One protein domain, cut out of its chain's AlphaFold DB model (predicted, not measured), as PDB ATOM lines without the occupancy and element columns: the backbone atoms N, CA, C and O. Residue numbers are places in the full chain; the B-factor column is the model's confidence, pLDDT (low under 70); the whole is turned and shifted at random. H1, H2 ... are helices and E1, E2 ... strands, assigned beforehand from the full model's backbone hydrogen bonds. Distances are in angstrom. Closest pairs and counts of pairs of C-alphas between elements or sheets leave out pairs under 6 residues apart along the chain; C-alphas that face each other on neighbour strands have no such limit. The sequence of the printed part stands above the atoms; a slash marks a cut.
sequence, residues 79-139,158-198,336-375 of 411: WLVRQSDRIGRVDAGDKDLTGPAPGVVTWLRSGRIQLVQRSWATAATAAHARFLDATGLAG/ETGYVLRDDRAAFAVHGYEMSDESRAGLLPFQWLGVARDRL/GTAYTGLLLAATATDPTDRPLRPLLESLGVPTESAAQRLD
ATOM      1  N   TRP A  79     303.832 131.840 422.383       80.94
ATOM      2  CA  TRP A  79     305.260 132.026 422.602       80.94
ATOM      3  C   TRP A  79     305.982 130.699 422.431       80.94
ATOM      4  O   TRP A  79     305.427 129.638 422.699       80.94
ATOM      5  N   LEU A  80     307.247 130.757 422.043       82.75
ATOM      6  CA  LEU A  80     308.171 129.642 422.159       82.75
ATOM      7  C   LEU A  80     309.027 129.812 423.400       82.75
ATOM      8  O   LEU A  80     309.573 130.880 423.646       82.75
ATOM      9  N   VAL A  81     309.205 128.745 424.155       84.31
ATOM     10  CA  VAL A  81     310.122 128.666 425.288       84.31
ATOM     11  C   VAL A  81     311.136 127.580 424.984       84.31
ATOM     12  O   VAL A  81     310.803 126.542 424.417       84.31
ATOM     13  N   ARG A  82     312.388 127.797 425.376       84.69
ATOM     14  CA  ARG A  82     313.442 126.797 425.246       84.69
ATOM     15  C   ARG A  82     313.999 126.460 426.617       84.69
ATOM     16  O   ARG A  82     314.366 127.350 427.377       84.69
ATOM     17  N   GLN A  83     314.077 125.168 426.900       85.56
ATOM     18  CA  GLN A  83     314.829 124.599 428.012       85.56
ATOM     19  C   GLN A  83     315.948 123.710 427.449       85.56
ATOM     20  O   GLN A  83     316.025 123.499 426.236       85.56
ATOM     21  N   SER A  84     316.859 123.243 428.302       82.00
ATOM     22  CA  SER A  84     318.075 122.530 427.879       82.00
ATOM     23  C   SER A  84     317.798 121.309 426.995       82.00
ATOM     24  O   SER A  84     318.556 121.062 426.063       82.00
ATOM     25  N   ASP A  85     316.711 120.579 427.244       85.12
ATOM     26  CA  ASP A  85     316.351 119.329 426.566       85.12
ATOM     27  C   ASP A  85     315.023 119.391 425.785       85.12
ATOM     28  O   ASP A  85     314.733 118.500 424.979       85.12
ATOM     29  N   ARG A  86     314.234 120.459 425.939       87.19
ATOM     30  CA  ARG A  86     312.884 120.572 425.364       87.19
ATOM     31  C   ARG A  86     312.522 121.977 424.894       87.19
ATOM     32  O   ARG A  86     313.067 122.981 425.349       87.19
ATOM     33  N   ILE A  87     311.568 122.025 423.977       85.81
ATOM     34  CA  ILE A  87     311.000 123.233 423.387       85.81
ATOM     35  C   ILE A  87     309.519 123.269 423.730       85.81
ATOM     36  O   ILE A  87     308.815 122.292 423.514       85.81
ATOM     37  N   GLY A  88     309.061 124.383 424.285       86.25
ATOM     38  CA  GLY A  88     307.677 124.601 424.671       86.25
ATOM     39  C   GLY A  88     306.991 125.573 423.721       86.25
ATOM     40  O   GLY A  88     307.541 126.643 423.474       86.25
ATOM     41  N   ARG A  89     305.791 125.260 423.235       86.31
ATOM     42  CA  ARG A  89     304.860 126.285 422.743       86.31
ATOM     43  C   ARG A  89     303.930 126.655 423.885       86.31
ATOM     44  O   ARG A  89     303.280 125.783 424.442       86.31
ATOM     45  N   VAL A  90     303.898 127.927 424.248       84.75
ATOM     46  CA  VAL A  90     302.954 128.470 425.220       84.75
ATOM     47  C   VAL A  90     301.808 129.096 424.453       84.75
ATOM     48  O   VAL A  90     302.041 130.022 423.681       84.75
ATOM     49  N   ASP A  91     300.596 128.627 424.698       79.38
ATOM     50  CA  ASP A  91     299.368 129.245 424.220       79.38
ATOM     51  C   ASP A  91     298.671 129.938 425.392       79.38
ATOM     52  O   ASP A  91     298.516 129.368 426.480       79.38
ATOM     53  N   ALA A  92     298.299 131.206 425.193       74.38
ATOM     54  CA  ALA A  92     297.510 131.941 426.172       74.38
ATOM     55  C   ALA A  92     296.170 131.231 426.425       74.38
ATOM     56  O   ALA A  92     295.523 130.755 425.494       74.38
ATOM     57  N   GLY A  93     295.760 131.180 427.691       66.88
ATOM     58  CA  GLY A  93     294.444 130.695 428.088       66.88
ATOM     59  C   GLY A  93     293.344 131.693 427.727       66.88
ATOM     60  O   GLY A  93     293.603 132.755 427.157       66.88
ATOM     61  N   ASP A  94     292.110 131.346 428.088       58.66
ATOM     62  CA  ASP A  94     290.923 132.137 427.770       58.66
ATOM     63  C   ASP A  94     291.063 133.624 428.170       58.66
ATOM     64  O   ASP A  94     291.588 133.969 429.239       58.66
ATOM     65  N   LYS A  95     290.573 134.509 427.293       50.72
ATOM     66  CA  LYS A  95     290.723 135.974 427.367       50.72
ATOM     67  C   LYS A  95     290.113 136.556 428.645       50.72
ATOM     68  O   LYS A  95     290.553 137.608 429.122       50.72
ATOM     69  N   ASP A  96     289.145 135.853 429.224       50.72
ATOM     70  CA  ASP A  96     288.358 136.338 430.354       50.72
ATOM     71  C   ASP A  96     289.020 136.138 431.724       50.72
ATOM     72  O   ASP A  96     288.511 136.639 432.729       50.72
ATOM     73  N   LEU A  97     290.197 135.491 431.795       50.75
ATOM     74  CA  LEU A  97     290.950 135.233 433.036       50.75
ATOM     75  C   LEU A  97     290.163 134.502 434.150       50.75
ATOM     76  O   LEU A  97     290.630 134.424 435.296       50.75
ATOM     77  N   THR A  98     288.968 134.006 433.854       48.97
ATOM     78  CA  THR A  98     288.099 133.225 434.748       48.97
ATOM     79  C   THR A  98     288.576 131.780 434.849       48.97
ATOM     80  O   THR A  98     288.306 131.110 435.843       48.97
ATOM     81  N   GLY A  99     289.365 131.334 433.867       59.66
ATOM     82  CA  GLY A  99     289.968 130.015 433.836       59.66
ATOM     83  C   GLY A  99     290.921 129.729 435.012       59.66
ATOM     84  O   GLY A  99     291.487 130.645 435.634       59.66
ATOM     85  N   PRO A 100     291.135 128.438 435.322       63.97
ATOM     86  CA  PRO A 100     292.039 128.008 436.385       63.97
ATOM     87  C   PRO A 100     293.515 128.320 436.080       63.97
ATOM     88  O   PRO A 100     294.288 128.500 437.017       63.97
ATOM     89  N   ALA A 101     293.892 128.466 434.804       73.62
ATOM     90  CA  ALA A 101     295.271 128.668 434.353       73.62
ATOM     91  C   ALA A 101     295.404 129.855 433.368       73.62
ATOM     92  O   ALA A 101     294.495 130.067 432.566       73.62
ATOM     93  N   PRO A 102     296.521 130.615 433.394       73.69
ATOM     94  CA  PRO A 102     296.828 131.685 432.437       73.69
ATOM     95  C   PRO A 102     297.111 131.206 431.014       73.69
ATOM     96  O   PRO A 102     297.057 132.002 430.081       73.69
ATOM     97  N   GLY A 103     297.463 129.934 430.850       80.12
ATOM     98  CA  GLY A 103     297.832 129.354 429.569       80.12
ATOM     99  C   GLY A 103     298.280 127.912 429.702       80.12
ATOM    100  O   GLY A 103     298.317 127.347 430.800       80.12
ATOM    101  N   VAL A 104     298.615 127.326 428.565       84.38
ATOM    102  CA  VAL A 104     299.066 125.942 428.439       84.38
ATOM    103  C   VAL A 104     300.414 125.950 427.740       84.38
ATOM    104  O   VAL A 104     300.613 126.689 426.780       84.38
ATOM    105  N   VAL A 105     301.353 125.148 428.233       88.56
ATOM    106  CA  VAL A 105     302.624 124.896 427.562       88.56
ATOM    107  C   VAL A 105     302.662 123.472 427.027       88.56
ATOM    108  O   VAL A 105     302.513 122.517 427.781       88.56
ATOM    109  N   THR A 106     302.900 123.335 425.731       89.19
ATOM    110  CA  THR A 106     303.098 122.061 425.042       89.19
ATOM    111  C   THR A 106     304.583 121.822 424.837       89.19
ATOM    112  O   THR A 106     305.234 122.604 424.145       89.19
ATOM    113  N   TRP A 107     305.117 120.737 425.394       90.88
ATOM    114  CA  TRP A 107     306.541 120.409 425.323       90.88
ATOM    115  C   TRP A 107     306.862 119.384 424.229       90.88
ATOM    116  O   TRP A 107     306.272 118.310 424.178       90.88
ATOM    117  N   LEU A 108     307.878 119.688 423.420       88.69
ATOM    118  CA  LEU A 108     308.532 118.782 422.474       88.69
ATOM    119  C   LEU A 108     309.988 118.539 422.879       88.69
ATOM    120  O   LEU A 108     310.687 119.451 423.328       88.69
ATOM    121  N   ARG A 109     310.497 117.328 422.663       85.75
ATOM    122  CA  ARG A 109     311.890 116.955 422.953       85.75
ATOM    123  C   ARG A 109     312.833 117.476 421.875       85.75
ATOM    124  O   ARG A 109     312.839 116.968 420.757       85.75
ATOM    125  N   SER A 110     313.707 118.418 422.227       75.19
ATOM    126  CA  SER A 110     314.569 119.157 421.285       75.19
ATOM    127  C   SER A 110     315.343 118.266 420.296       75.19
ATOM    128  O   SER A 110     315.373 118.549 419.101       75.19
ATOM    129  N   GLY A 111     315.893 117.134 420.754       70.56
ATOM    130  CA  GLY A 111     316.638 116.195 419.906       70.56
ATOM    131  C   GLY A 111     315.793 115.417 418.885       70.56
ATOM    132  O   GLY A 111     316.335 114.947 417.883       70.56
ATOM    133  N   ARG A 112     314.475 115.306 419.089       75.50
ATOM    134  CA  ARG A 112     313.554 114.464 418.298       75.50
ATOM    135  C   ARG A 112     312.581 115.249 417.418       75.50
ATOM    136  O   ARG A 112     311.846 114.637 416.654       75.50
ATOM    137  N   ILE A 113     312.612 116.579 417.480       75.69
ATOM    138  CA  ILE A 113     311.682 117.432 416.735       75.69
ATOM    139  C   ILE A 113     311.868 117.273 415.227       75.69
ATOM    140  O   ILE A 113     312.943 117.514 414.671       75.69
ATOM    141  N   GLN A 114     310.791 116.905 414.557       75.75
ATOM    142  CA  GLN A 114     310.664 116.897 413.114       75.75
ATOM    143  C   GLN A 114     309.872 118.126 412.670       75.75
ATOM    144  O   GLN A 114     308.881 118.499 413.297       75.75
ATOM    145  N   LEU A 115     310.326 118.742 411.578       74.25
ATOM    146  CA  LEU A 115     309.655 119.854 410.919       74.25
ATOM    147  C   LEU A 115     308.912 119.319 409.694       74.25
ATOM    148  O   LEU A 115     309.533 118.811 408.761       74.25
ATOM    149  N   VAL A 116     307.591 119.447 409.696       69.56
ATOM    150  CA  VAL A 116     306.725 119.070 408.579       69.56
ATOM    151  C   VAL A 116     306.524 120.297 407.680       69.56
ATOM    152  O   VAL A 116     306.127 121.362 408.158       69.56
ATOM    153  N   GLN A 117     306.858 120.160 406.390       66.50
ATOM    154  CA  GLN A 117     306.819 121.249 405.399       66.50
ATOM    155  C   GLN A 117     305.392 121.661 405.018       66.50
ATOM    156  O   GLN A 117     304.450 120.888 405.158       66.50
ATOM    157  N   ARG A 118     305.271 122.872 404.463       65.31
ATOM    158  CA  ARG A 118     304.037 123.617 404.166       65.31
ATOM    159  C   ARG A 118     302.844 122.776 403.704       65.31
ATOM    160  O   ARG A 118     301.819 122.786 404.370       65.31
ATOM    161  N   SER A 119     302.959 122.022 402.610       64.31
ATOM    162  CA  SER A 119     301.815 121.275 402.066       64.31
ATOM    163  C   SER A 119     301.333 120.141 402.979       64.31
ATOM    164  O   SER A 119     300.133 119.911 403.107       64.31
ATOM    165  N   TRP A 120     302.261 119.483 403.674       70.62
ATOM    166  CA  TRP A 120     301.963 118.465 404.679       70.62
ATOM    167  C   TRP A 120     301.423 119.087 405.971       70.62
ATOM    168  O   TRP A 120     300.531 118.525 406.597       70.62
ATOM    169  N   ALA A 121     301.940 120.254 406.361       73.00
ATOM    170  CA  ALA A 121     301.490 120.992 407.534       73.00
ATOM    171  C   ALA A 121     300.039 121.458 407.369       73.00
ATOM    172  O   ALA A 121     299.232 121.224 408.261       73.00
ATOM    173  N   THR A 122     299.679 122.033 406.216       76.62
ATOM    174  CA  THR A 122     298.294 122.422 405.918       76.62
ATOM    175  C   THR A 122     297.359 121.214 405.940       76.62
ATOM    176  O   THR A 122     296.321 121.264 406.595       76.62
ATOM    177  N   ALA A 123     297.743 120.104 405.300       78.69
ATOM    178  CA  ALA A 123     296.940 118.882 405.308       78.69
ATOM    179  C   ALA A 123     296.781 118.297 406.725       78.69
ATOM    180  O   ALA A 123     295.687 117.886 407.102       78.69
ATOM    181  N   ALA A 124     297.840 118.310 407.540       84.25
ATOM    182  CA  ALA A 124     297.789 117.843 408.923       84.25
ATOM    183  C   ALA A 124     296.933 118.752 409.819       84.25
ATOM    184  O   ALA A 124     296.209 118.250 410.674       84.25
ATOM    185  N   THR A 125     296.974 120.073 409.619       83.38
ATOM    186  CA  THR A 125     296.120 121.025 410.345       83.38
ATOM    187  C   THR A 125     294.650 120.886 409.942       83.38
ATOM    188  O   THR A 125     293.781 120.907 410.810       83.38
ATOM    189  N   ALA A 126     294.361 120.666 408.656       83.44
ATOM    190  CA  ALA A 126     293.006 120.365 408.195       83.44
ATOM    191  C   ALA A 126     292.492 119.041 408.788       83.44
ATOM    192  O   ALA A 126     291.374 118.982 409.301       83.44
ATOM    193  N   ALA A 127     293.327 117.996 408.790       88.25
ATOM    194  CA  ALA A 127     293.011 116.717 409.423       88.25
ATOM    195  C   ALA A 127     292.744 116.878 410.927       88.25
ATOM    196  O   ALA A 127     291.758 116.355 411.432       88.25
ATOM    197  N   HIS A 128     293.581 117.647 411.629       90.44
ATOM    198  CA  HIS A 128     293.395 118.000 413.037       90.44
ATOM    199  C   HIS A 128     292.013 118.621 413.290       90.44
ATOM    200  O   HIS A 128     291.284 118.120 414.145       90.44
ATOM    201  N   ALA A 129     291.635 119.665 412.547       85.94
ATOM    202  CA  ALA A 129     290.341 120.326 412.726       85.94
ATOM    203  C   ALA A 129     289.170 119.343 412.545       85.94
ATOM    204  O   ALA A 129     288.280 119.270 413.393       85.94
ATOM    205  N   ARG A 130     289.225 118.517 411.495       90.56
ATOM    206  CA  ARG A 130     288.199 117.504 411.198       90.56
ATOM    207  C   ARG A 130     288.155 116.387 412.247       90.56
ATOM    208  O   ARG A 130     287.074 115.923 412.592       90.56
ATOM    209  N   PHE A 131     289.292 115.983 412.817       92.75
ATOM    210  CA  PHE A 131     289.320 115.033 413.935       92.75
ATOM    211  C   PHE A 131     288.710 115.617 415.216       92.75
ATOM    212  O   PHE A 131     287.969 114.917 415.910       92.75
ATOM    213  N   LEU A 132     288.964 116.889 415.537       90.62
ATOM    214  CA  LEU A 132     288.319 117.538 416.684       90.62
ATOM    215  C   LEU A 132     286.806 117.670 416.498       90.62
ATOM    216  O   LEU A 132     286.051 117.393 417.432       90.62
ATOM    217  N   ASP A 133     286.356 118.035 415.298       90.12
ATOM    218  CA  ASP A 133     284.928 118.078 414.984       90.12
ATOM    219  C   ASP A 133     284.283 116.686 415.087       90.12
ATOM    220  O   ASP A 133     283.273 116.503 415.772       90.12
ATOM    221  N   ALA A 134     284.919 115.663 414.510       91.12
ATOM    222  CA  ALA A 134     284.408 114.297 414.553       91.12
ATOM    223  C   ALA A 134     284.314 113.732 415.982       91.12
ATOM    224  O   ALA A 134     283.363 113.023 416.305       91.12
ATOM    225  N   THR A 135     285.269 114.067 416.852       89.94
ATOM    226  CA  THR A 135     285.280 113.648 418.268       89.94
ATOM    227  C   THR A 135     284.317 114.459 419.145       89.94
ATOM    228  O   THR A 135     284.126 114.129 420.316       89.94
ATOM    229  N   GLY A 136     283.700 115.519 418.608       85.19
ATOM    230  CA  GLY A 136     282.865 116.445 419.375       85.19
ATOM    231  C   GLY A 136     283.646 117.269 420.404       85.19
ATOM    232  O   GLY A 136     283.045 117.803 421.331       85.19
ATOM    233  N   LEU A 137     284.975 117.350 420.259       80.19
ATOM    234  CA  LEU A 137     285.884 118.092 421.140       80.19
ATOM    235  C   LEU A 137     286.356 119.415 420.519       80.19
ATOM    236  O   LEU A 137     287.230 120.079 421.079       80.19
ATOM    237  N   ALA A 138     285.802 119.808 419.370       71.31
ATOM    238  CA  ALA A 138     286.042 121.121 418.789       71.31
ATOM    239  C   ALA A 138     285.654 122.221 419.795       71.31
ATOM    240  O   ALA A 138     284.489 122.384 420.157       71.31
ATOM    241  N   GLY A 139     286.649 122.968 420.277       53.16
ATOM    242  CA  GLY A 139     286.423 124.131 421.129       53.16
ATOM    243  C   GLY A 139     285.891 125.312 420.315       53.16
ATOM    244  O   GLY A 139     286.358 125.570 419.207       53.16
ATOM    245  N   GLU A 158     298.802 130.428 403.274       43.38
ATOM    246  CA  GLU A 158     299.371 130.626 404.594       43.38
ATOM    247  C   GLU A 158     300.531 129.644 404.818       43.38
ATOM    248  O   GLU A 158     300.450 128.432 404.591       43.38
ATOM    249  N   THR A 159     301.678 130.180 405.213       50.44
ATOM    250  CA  THR A 159     302.895 129.421 405.506       50.44
ATOM    251  C   THR A 159     302.827 128.827 406.909       50.44
ATOM    252  O   THR A 159     303.341 129.396 407.872       50.44
ATOM    253  N   GLY A 160     302.181 127.667 407.029       61.06
ATOM    254  CA  GLY A 160     302.191 126.856 408.244       61.06
ATOM    255  C   GLY A 160     303.336 125.842 408.256       61.06
ATOM    256  O   GLY A 160     303.629 125.205 407.246       61.06
ATOM    257  N   TYR A 161     303.967 125.659 409.412       74.12
ATOM    258  CA  TYR A 161     304.846 124.527 409.702       74.12
ATOM    259  C   TYR A 161     304.251 123.728 410.852       74.12
ATOM    260  O   TYR A 161     303.648 124.312 411.745       74.12
ATOM    261  N   VAL A 162     304.460 122.416 410.889       78.38
ATOM    262  CA  VAL A 162     304.151 121.627 412.090       78.38
ATOM    263  C   VAL A 162     305.451 121.092 412.666       78.38
ATOM    264  O   VAL A 162     306.239 120.460 411.965       78.38
ATOM    265  N   LEU A 163     305.683 121.373 413.946       82.50
ATOM    266  CA  LEU A 163     306.734 120.733 414.722       82.50
ATOM    267  C   LEU A 163     306.118 119.552 415.456       82.50
ATOM    268  O   LEU A 163     305.081 119.708 416.098       82.50
ATOM    269  N   ARG A 164     306.751 118.384 415.370       85.50
ATOM    270  CA  ARG A 164     306.292 117.183 416.074       85.50
ATOM    271  C   ARG A 164     307.443 116.351 416.608       85.50
ATOM    272  O   ARG A 164     308.536 116.385 416.050       85.50
ATOM    273  N   ASP A 165     307.189 115.567 417.639       86.56
ATOM    274  CA  ASP A 165     308.018 114.430 418.027       86.56
ATOM    275  C   ASP A 165     307.148 113.166 418.151       86.56
ATOM    276  O   ASP A 165     306.106 113.060 417.505       86.56
ATOM    277  N   ASP A 166     307.607 112.181 418.920       82.50
ATOM    278  CA  ASP A 166     306.881 110.943 419.204       82.50
ATOM    279  C   ASP A 166     305.675 111.138 420.140       82.50
ATOM    280  O   ASP A 166     304.847 110.241 420.269       82.50
ATOM    281  N   ARG A 167     305.575 112.285 420.818       85.25
ATOM    282  CA  ARG A 167     304.592 112.541 421.877       85.25
ATOM    283  C   ARG A 167     303.633 113.666 421.544       85.25
ATOM    284  O   ARG A 167     302.463 113.574 421.898       85.25
ATOM    285  N   ALA A 168     304.089 114.726 420.897       87.50
ATOM    286  CA  ALA A 168     303.264 115.894 420.631       87.50
ATOM    287  C   ALA A 168     303.505 116.479 419.251       87.50
ATOM    288  O   ALA A 168     304.504 116.214 418.581       87.50
ATOM    289  N   ALA A 169     302.570 117.335 418.859       85.88
ATOM    290  CA  ALA A 169     302.721 118.209 417.719       85.88
ATOM    291  C   ALA A 169     302.141 119.583 418.048       85.88
ATOM    292  O   ALA A 169     301.161 119.697 418.781       85.88
ATOM    293  N   PHE A 170     302.718 120.632 417.474       82.69
ATOM    294  CA  PHE A 170     302.061 121.928 417.404       82.69
ATOM    295  C   PHE A 170     302.363 122.625 416.081       82.69
ATOM    296  O   PHE A 170     303.473 122.560 415.542       82.69
ATOM    297  N   ALA A 171     301.350 123.307 415.553       75.56
ATOM    298  CA  ALA A 171     301.486 124.126 414.361       75.56
ATOM    299  C   ALA A 171     302.220 125.437 414.687       75.56
ATOM    300  O   ALA A 171     302.170 125.945 415.803       75.56
ATOM    301  N   VAL A 172     302.909 126.006 413.717       69.00
ATOM    302  CA  VAL A 172     303.531 127.325 413.773       69.00
ATOM    303  C   VAL A 172     303.083 128.023 412.499       69.00
ATOM    304  O   VAL A 172     303.588 127.729 411.416       69.00
ATOM    305  N   HIS A 173     302.077 128.888 412.621       60.72
ATOM    306  CA  HIS A 173     301.561 129.674 411.505       60.72
ATOM    307  C   HIS A 173     302.377 130.960 411.401       60.72
ATOM    308  O   HIS A 173     302.358 131.790 412.310       60.72
ATOM    309  N   GLY A 174     303.139 131.100 410.317       49.19
ATOM    310  CA  GLY A 174     303.757 132.366 409.954       49.19
ATOM    311  C   GLY A 174     302.785 133.145 409.082       49.19
ATOM    312  O   GLY A 174     302.565 132.748 407.937       49.19
ATOM    313  N   TYR A 175     302.233 134.240 409.611       42.78
ATOM    314  CA  TYR A 175     301.642 135.283 408.774       42.78
ATOM    315  C   TYR A 175     302.740 135.789 407.829       42.78
ATOM    316  O   TYR A 175     303.777 136.264 408.290       42.78
ATOM    317  N   GLU A 176     302.528 135.564 406.532       40.38
ATOM    318  CA  GLU A 176     303.398 135.938 405.413       40.38
ATOM    319  C   GLU A 176     304.894 135.655 405.620       40.38
ATOM    320  O   GLU A 176     305.738 136.549 405.703       40.38
ATOM    321  N   MET A 177     305.270 134.375 405.590       41.28
ATOM    322  CA  MET A 177     306.597 134.046 405.082       41.28
ATOM    323  C   MET A 177     306.551 134.143 403.561       41.28
ATOM    324  O   MET A 177     306.351 133.144 402.873       41.28
ATOM    325  N   SER A 178     306.760 135.341 403.014       40.81
ATOM    326  CA  SER A 178     307.334 135.387 401.670       40.81
ATOM    327  C   SER A 178     308.642 134.588 401.713       40.81
ATOM    328  O   SER A 178     309.392 134.681 402.692       40.81
ATOM    329  N   ASP A 179     308.914 133.775 400.689       45.91
ATOM    330  CA  ASP A 179     310.083 132.876 400.630       45.91
ATOM    331  C   ASP A 179     311.435 133.608 400.834       45.91
ATOM    332  O   ASP A 179     312.470 132.981 401.080       45.91
ATOM    333  N   GLU A 180     311.424 134.942 400.795       40.41
ATOM    334  CA  GLU A 180     312.573 135.837 400.925       40.41
ATOM    335  C   GLU A 180     312.761 136.428 402.339       40.41
ATOM    336  O   GLU A 180     313.839 136.934 402.673       40.41
ATOM    337  N   SER A 181     311.765 136.328 403.223       46.31
ATOM    338  CA  SER A 181     311.832 136.933 404.554       46.31
ATOM    339  C   SER A 181     312.590 136.040 405.539       46.31
ATOM    340  O   SER A 181     312.017 135.189 406.218       46.31
ATOM    341  N   ARG A 182     313.896 136.301 405.713       47.25
ATOM    342  CA  ARG A 182     314.742 135.744 406.799       47.25
ATOM    343  C   ARG A 182     314.063 135.753 408.184       47.25
ATOM    344  O   ARG A 182     314.410 134.928 409.024       47.25
ATOM    345  N   ALA A 183     313.105 136.655 408.410       47.78
ATOM    346  CA  ALA A 183     312.395 136.856 409.668       47.78
ATOM    347  C   ALA A 183     311.591 135.639 410.157       47.78
ATOM    348  O   ALA A 183     311.672 135.319 411.340       47.78
ATOM    349  N   GLY A 184     310.870 134.915 409.298       53.31
ATOM    350  CA  GLY A 184     310.073 133.780 409.784       53.31
ATOM    351  C   GLY A 184     310.857 132.460 409.892       53.31
ATOM    352  O   GLY A 184     310.338 131.465 410.394       53.31
ATOM    353  N   LEU A 185     312.143 132.458 409.511       55.19
ATOM    354  CA  LEU A 185     313.091 131.379 409.823       55.19
ATOM    355  C   LEU A 185     313.776 131.565 411.185       55.19
ATOM    356  O   LEU A 185     314.303 130.595 411.734       55.19
ATOM    357  N   LEU A 186     313.765 132.781 411.742       58.84
ATOM    358  CA  LEU A 186     314.391 133.088 413.033       58.84
ATOM    359  C   LEU A 186     313.856 132.230 414.189       58.84
ATOM    360  O   LEU A 186     314.687 131.777 414.977       58.84
ATOM    361  N   PRO A 187     312.543 131.928 414.299       60.72
ATOM    362  CA  PRO A 187     312.049 131.029 415.338       60.72
ATOM    363  C   PRO A 187     312.685 129.637 415.233       60.72
ATOM    364  O   PRO A 187     313.197 129.122 416.220       60.72
ATOM    365  N   PHE A 188     312.756 129.047 414.037       63.94
ATOM    366  CA  PHE A 188     313.317 127.703 413.839       63.94
ATOM    367  C   PHE A 188     314.837 127.653 414.044       63.94
ATOM    368  O   PHE A 188     315.352 126.704 414.635       63.94
ATOM    369  N   GLN A 189     315.555 128.704 413.635       65.00
ATOM    370  CA  GLN A 189     316.984 128.858 413.926       65.00
ATOM    371  C   GLN A 189     317.244 129.014 415.429       65.00
ATOM    372  O   GLN A 189     318.133 128.357 415.968       65.00
ATOM    373  N   TRP A 190     316.442 129.823 416.127       65.88
ATOM    374  CA  TRP A 190     316.519 129.992 417.581       65.88
ATOM    375  C   TRP A 190     316.235 128.684 418.337       65.88
ATOM    376  O   TRP A 190     316.889 128.369 419.337       65.88
ATOM    377  N   LEU A 191     315.310 127.879 417.814       65.88
ATOM    378  CA  LEU A 191     315.012 126.540 418.313       65.88
ATOM    379  C   LEU A 191     316.111 125.507 417.997       65.88
ATOM    380  O   LEU A 191     316.092 124.416 418.559       65.88
ATOM    381  N   GLY A 192     317.080 125.819 417.130       64.81
ATOM    382  CA  GLY A 192     318.081 124.852 416.663       64.81
ATOM    383  C   GLY A 192     317.502 123.774 415.737       64.81
ATOM    384  O   GLY A 192     318.135 122.745 415.518       64.81
ATOM    385  N   VAL A 193     316.308 124.006 415.185       65.19
ATOM    386  CA  VAL A 193     315.625 123.132 414.224       65.19
ATOM    387  C   VAL A 193     315.994 123.631 412.823       65.19
ATOM    388  O   VAL A 193     315.217 124.305 412.151       65.19
ATOM    389  N   ALA A 194     317.246 123.414 412.414       53.47
ATOM    390  CA  ALA A 194     317.732 123.844 411.103       53.47
ATOM    391  C   ALA A 194     317.126 123.000 409.961       53.47
ATOM    392  O   ALA A 194     316.732 121.848 410.157       53.47
ATOM    393  N   ARG A 195     317.097 123.580 408.750       52.00
ATOM    394  CA  ARG A 195     316.594 122.980 407.495       52.00
ATOM    395  C   ARG A 195     317.173 121.593 407.161       52.00
ATOM    396  O   ARG A 195     316.601 120.925 406.316       52.00
ATOM    397  N   ASP A 196     318.244 121.133 407.802       41.41
ATOM    398  CA  ASP A 196     318.921 119.867 407.474       41.41
ATOM    399  C   ASP A 196     318.057 118.612 407.696       41.41
ATOM    400  O   ASP A 196     318.366 117.546 407.170       41.41
ATOM    401  N   ARG A 197     316.942 118.724 408.434       46.78
ATOM    402  CA  ARG A 197     315.937 117.647 408.563       46.78
ATOM    403  C   ARG A 197     314.861 117.665 407.473       46.78
ATOM    404  O   ARG A 197     313.945 116.850 407.509       46.78
ATOM    405  N   LEU A 198     314.936 118.596 406.525       46.97
ATOM    406  CA  LEU A 198     313.968 118.736 405.446       46.97
ATOM    407  C   LEU A 198     314.419 117.952 404.211       46.97
ATOM    408  O   LEU A 198     315.385 118.330 403.549       46.97
ATOM    409  N   GLY A 336     301.317 109.453 407.546       84.94
ATOM    410  CA  GLY A 336     302.091 110.436 408.314       84.94
ATOM    411  C   GLY A 336     301.334 111.754 408.542       84.94
ATOM    412  O   GLY A 336     301.491 112.379 409.595       84.94
ATOM    413  N   THR A 337     300.479 112.152 407.592       86.62
ATOM    414  CA  THR A 337     299.588 113.313 407.726       86.62
ATOM    415  C   THR A 337     298.523 113.070 408.788       86.62
ATOM    416  O   THR A 337     298.379 113.899 409.687       86.62
ATOM    417  N   ALA A 338     297.808 111.942 408.725       90.00
ATOM    418  CA  ALA A 338     296.768 111.615 409.695       90.00
ATOM    419  C   ALA A 338     297.339 111.461 411.105       90.00
ATOM    420  O   ALA A 338     296.803 112.042 412.043       90.00
ATOM    421  N   TYR A 339     298.477 110.777 411.251       91.06
ATOM    422  CA  TYR A 339     299.174 110.658 412.530       91.06
ATOM    423  C   TYR A 339     299.572 112.028 413.097       91.06
ATOM    424  O   TYR A 339     299.374 112.301 414.279       91.06
ATOM    425  N   THR A 340     300.081 112.936 412.256       89.19
ATOM    426  CA  THR A 340     300.413 114.304 412.690       89.19
ATOM    427  C   THR A 340     299.160 115.087 413.097       89.19
ATOM    428  O   THR A 340     299.174 115.762 414.125       89.19
ATOM    429  N   GLY A 341     298.067 114.974 412.334       90.56
ATOM    430  CA  GLY A 341     296.774 115.573 412.675       90.56
ATOM    431  C   GLY A 341     296.196 115.032 413.988       90.56
ATOM    432  O   GLY A 341     295.698 115.803 414.806       90.56
ATOM    433  N   LEU A 342     296.341 113.729 414.238       93.00
ATOM    434  CA  LEU A 342     295.952 113.085 415.493       93.00
ATOM    435  C   LEU A 342     296.803 113.554 416.669       93.00
ATOM    436  O   LEU A 342     296.255 113.844 417.727       93.00
ATOM    437  N   LEU A 343     298.123 113.678 416.496       92.69
ATOM    438  CA  LEU A 343     298.999 114.241 417.527       92.69
ATOM    439  C   LEU A 343     298.628 115.687 417.858       92.69
ATOM    440  O   LEU A 343     298.658 116.057 419.031       92.69
ATOM    441  N   LEU A 344     298.266 116.496 416.858       90.88
ATOM    442  CA  LEU A 344     297.778 117.859 417.075       90.88
ATOM    443  C   LEU A 344     296.466 117.856 417.877       90.88
ATOM    444  O   LEU A 344     296.388 118.548 418.888       90.88
ATOM    445  N   ALA A 345     295.485 117.031 417.491       91.25
ATOM    446  CA  ALA A 345     294.207 116.906 418.200       91.25
ATOM    447  C   ALA A 345     294.380 116.395 419.644       91.25
ATOM    448  O   ALA A 345     293.786 116.924 420.586       91.25
ATOM    449  N   ALA A 346     295.244 115.398 419.842       92.81
ATOM    450  CA  ALA A 346     295.596 114.877 421.158       92.81
ATOM    451  C   ALA A 346     296.246 115.961 422.028       92.81
ATOM    452  O   ALA A 346     295.824 116.199 423.152       92.81
ATOM    453  N   THR A 347     297.211 116.691 421.472       91.12
ATOM    454  CA  THR A 347     297.905 117.777 422.173       91.12
ATOM    455  C   THR A 347     296.967 118.938 422.523       91.12
ATOM    456  O   THR A 347     297.094 119.531 423.592       91.12
ATOM    457  N   ALA A 348     296.006 119.260 421.653       86.38
ATOM    458  CA  ALA A 348     295.013 120.304 421.900       86.38
ATOM    459  C   ALA A 348     294.019 119.932 423.016       86.38
ATOM    460  O   ALA A 348     293.519 120.814 423.713       86.38
ATOM    461  N   THR A 349     293.753 118.636 423.202       88.38
ATOM    462  CA  THR A 349     292.803 118.118 424.204       88.38
ATOM    463  C   THR A 349     293.467 117.682 425.511       88.38
ATOM    464  O   THR A 349     292.786 117.569 426.520       88.38
ATOM    465  N   ASP A 350     294.792 117.530 425.550       89.25
ATOM    466  CA  ASP A 350     295.570 117.270 426.772       89.25
ATOM    467  C   ASP A 350     295.198 118.129 427.990       89.25
ATOM    468  O   ASP A 350     295.102 117.591 429.095       89.25
ATOM    469  N   PRO A 351     295.004 119.457 427.857       83.56
ATOM    470  CA  PRO A 351     294.675 120.284 429.002       83.56
ATOM    471  C   PRO A 351     293.184 120.254 429.356       83.56
ATOM    472  O   PRO A 351     292.816 120.990 430.272       83.56
ATOM    473  N   THR A 352     292.317 119.510 428.659       83.50
ATOM    474  CA  THR A 352     290.870 119.456 428.940       83.50
ATOM    475  C   THR A 352     290.541 118.388 429.988       83.50
ATOM    476  O   THR A 352     291.402 117.653 430.464       83.50
ATOM    477  N   ASP A 353     289.282 118.339 430.411       82.94
ATOM    478  CA  ASP A 353     288.730 117.284 431.266       82.94
ATOM    479  C   ASP A 353     288.489 115.960 430.515       82.94
ATOM    480  O   ASP A 353     288.297 114.921 431.145       82.94
ATOM    481  N   ARG A 354     288.526 115.988 429.177       85.81
ATOM    482  CA  ARG A 354     288.301 114.841 428.287       85.81
ATOM    483  C   ARG A 354     289.450 114.716 427.271       85.81
ATOM    484  O   ARG A 354     289.254 115.025 426.092       85.81
ATOM    485  N   PRO A 355     290.655 114.300 427.699       89.81
ATOM    486  CA  PRO A 355     291.802 114.170 426.804       89.81
ATOM    487  C   PRO A 355     291.604 113.021 425.809       89.81
ATOM    488  O   PRO A 355     291.122 111.949 426.173       89.81
ATOM    489  N   LEU A 356     292.029 113.216 424.557       91.31
ATOM    490  CA  LEU A 356     291.874 112.209 423.502       91.31
ATOM    491  C   LEU A 356     292.925 111.083 423.584       91.31
ATOM    492  O   LEU A 356     292.657 109.959 423.164       91.31
ATOM    493  N   ARG A 357     294.111 111.353 424.150       92.88
ATOM    494  CA  ARG A 357     295.254 110.415 424.190       92.88
ATOM    495  C   ARG A 357     294.938 108.994 424.667       92.88
ATOM    496  O   ARG A 357     295.409 108.075 424.002       92.88
ATOM    497  N   PRO A 358     294.169 108.772 425.753       93.06
ATOM    498  CA  PRO A 358     293.895 107.416 426.232       93.06
ATOM    499  C   PRO A 358     293.220 106.532 425.176       93.06
ATOM    500  O   PRO A 358     293.472 105.336 425.121       93.06
ATOM    501  N   LEU A 359     292.406 107.125 424.296       92.94
ATOM    502  CA  LEU A 359     291.707 106.408 423.226       92.94
ATOM    503  C   LEU A 359     292.618 106.108 422.024       92.94
ATOM    504  O   LEU A 359     292.333 105.214 421.231       92.94
ATOM    505  N   LEU A 360     293.726 106.841 421.880       94.69
ATOM    506  CA  LEU A 360     294.625 106.766 420.727       94.69
ATOM    507  C   LEU A 360     295.880 105.918 420.980       94.69
ATOM    508  O   LEU A 360     296.716 105.797 420.083       94.69
ATOM    509  N   GLU A 361     296.021 105.303 422.159       93.69
ATOM    510  CA  GLU A 361     297.196 104.489 422.514       93.69
ATOM    511  C   GLU A 361     297.458 103.378 421.488       93.69
ATOM    512  O   GLU A 361     298.576 103.218 420.999       93.69
ATOM    513  N   SER A 362     296.399 102.680 421.072       91.69
ATOM    514  CA  SER A 362     296.476 101.613 420.061       91.69
ATOM    515  C   SER A 362     296.807 102.106 418.643       91.69
ATOM    516  O   SER A 362     297.076 101.293 417.759       91.69
ATOM    517  N   LEU A 363     296.811 103.423 418.418       92.31
ATOM    518  CA  LEU A 363     297.255 104.076 417.182       92.31
ATOM    519  C   LEU A 363     298.688 104.628 417.293       92.31
ATOM    520  O   LEU A 363     299.148 105.338 416.402       92.31
ATOM    521  N   GLY A 364     299.398 104.322 418.385       89.50
ATOM    522  CA  GLY A 364     300.775 104.758 418.608       89.50
ATOM    523  C   GLY A 364     300.906 106.184 419.149       89.50
ATOM    524  O   GLY A 364     301.992 106.763 419.072       89.50
ATOM    525  N   VAL A 365     299.828 106.774 419.680       91.50
ATOM    526  CA  VAL A 365     299.882 108.052 420.407       91.50
ATOM    527  C   VAL A 365     300.115 107.766 421.895       91.50
ATOM    528  O   VAL A 365     299.272 107.128 422.520       91.50
ATOM    529  N   PRO A 366     301.220 108.230 422.507       91.06
ATOM    530  CA  PRO A 366     301.475 107.993 423.926       91.06
ATOM    531  C   PRO A 366     300.399 108.606 424.830       91.06
ATOM    532  O   PRO A 366     299.925 109.711 424.559       91.06
ATOM    533  N   THR A 367     300.074 107.915 425.929       89.94
ATOM    534  CA  THR A 367     299.059 108.328 426.919       89.94
ATOM    535  C   THR A 367     299.511 109.477 427.822       89.94
ATOM    536  O   THR A 367     298.679 110.218 428.342       89.94
ATOM    537  N   GLU A 368     300.823 109.659 427.996       90.69
ATOM    538  CA  GLU A 368     301.395 110.779 428.749       90.69
ATOM    539  C   GLU A 368     301.061 112.122 428.077       90.69
ATOM    540  O   GLU A 368     301.401 112.337 426.911       90.69
ATOM    541  N   SER A 369     300.458 113.044 428.836       89.50
ATOM    542  CA  SER A 369     300.193 114.406 428.365       89.50
ATOM    543  C   SER A 369     301.490 115.119 427.982       89.50
ATOM    544  O   SER A 369     302.471 115.117 428.734       89.50
ATOM    545  N   ALA A 370     301.475 115.783 426.828       87.62
ATOM    546  CA  ALA A 370     302.555 116.668 426.410       87.62
ATOM    547  C   ALA A 370     302.284 118.134 426.776       87.62
ATOM    548  O   ALA A 370     303.198 118.966 426.713       87.62
ATOM    549  N   ALA A 371     301.045 118.449 427.160       88.69
ATOM    550  CA  ALA A 371     300.621 119.779 427.550       88.69
ATOM    551  C   ALA A 371     300.504 119.912 429.077       88.69
ATOM    552  O   ALA A 371     299.957 119.059 429.778       88.69
ATOM    553  N   GLN A 372     301.003 121.024 429.602       88.81
ATOM    554  CA  GLN A 372     300.951 121.366 431.014       88.81
ATOM    555  C   GLN A 372     300.251 122.715 431.179       88.81
ATOM    556  O   GLN A 372     300.625 123.702 430.546       88.81
ATOM    557  N   ARG A 373     299.250 122.780 432.061       86.38
ATOM    558  CA  ARG A 373     298.660 124.060 432.475       86.38
ATOM    559  C   ARG A 373     299.702 124.859 433.258       86.38
ATOM    560  O   ARG A 373     300.352 124.321 434.151       86.38
ATOM    561  N   LEU A 374     299.875 126.124 432.899       85.00
ATOM    562  CA  LEU A 374     300.720 127.042 433.654       85.00
ATOM    563  C   LEU A 374     299.991 127.497 434.918       85.00
ATOM    564  O   LEU A 374     298.762 127.505 434.960       85.00
ATOM    565  N   ASP A 375     300.749 127.922 435.921       82.00
ATOM    566  CA  ASP A 375     300.196 128.497 437.142       82.00
ATOM    567  C   ASP A 375     300.193 130.023 437.076       82.00
ATOM    568  O   ASP A 375     301.076 130.666 436.498       82.00
TER     569      ASP A 375
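Overview. This is residues 79 to 139, 158 to 198 and 336 to 375 of the 411 residues of an uncharacterized protein of Crossiella cryophila (UniProt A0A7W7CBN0). A small sheet of three strands, E4, E5 and E6, lies in the core, with H1 and H3 crossing each other on one face and H2 on the other. A second, twisted sheet, E1, E2, E3 and E7, stands next to E6 and the end of H3, and H4 lies at the outside near H3. The 142 printed residues hold four named helices and seven strands, in the order E1 E2 E3 E4 H1 E5 E6 H2 H3 H4 E7; the class is mixed. Both sheets are antiparallel, in the orders E1 E2 E3 E7 and E4 E5 E6. The whole is compact, with a radius of gyration of the C-alphas of 14.9 A and spans of 42 by 32 by 28 A.

Along the chain. E1, residues 79 to 82, begins at C-alpha 79 (305.260, 132.026, 422.602). E2, residues 86 to 92, is 19.1 A long, and E3, residues 103 to 109, 19.9 A. E4 is residues 114 to 116. H1, residues 118 to 134, is 24.1 A long. E5, residues 159 to 164, is 16.5 A long, and E6, residues 169 to 174, 16.2 A. H2 is residues 182 to 190. H3, residues 336 to 349, is 19.9 A long and begins at C-alpha 336 (302.091, 110.436, 408.314). H4 is residues 357 to 363. E7, residues 371 to 373, ends at C-alpha 373 (298.660, 124.060, 432.475).

Arrangement. E1, E2 and E3 form a meander, each strand the antiparallel neighbour of the one before; N 81 and O 88 are 2.8 A apart, N 89 and O 106 2.9 A. E7 pairs with E3, N 105 and O 372 being 2.8 A apart. In the other sheet, N 114 and O 164 of E4 and E5 are 2.8 A apart, and N 172 and O 161 of the hairpin E5 and E6 2.7 A. H1 and H3 touch, closest at the C-alphas of His 128 and Gly 341, 4.2 A, at a steep tilt of 52 degrees. H2 is on the opposite face, at a height over the sheet of 10.8 A. Every O i to N i+4 pair is within hydrogen-bond range in H1 and H3; H2 has 2 of 5, with 5 of 6 O i to N i+3 pairs, and H4 1 of 3, with 2 of 4.

Size, cuts and confidence. The C-alphas of Thr 98 and Asp 196 are the farthest apart, 43.3 A. Residues 140 to 157 and 199 to 335 are not printed, with gaps of 22.0 A and 14.8 A. Of the links that are printed whole, none is long. Mean pLDDT of the printed part is 76.1; 43 residues are under 70, among them 172 to 198.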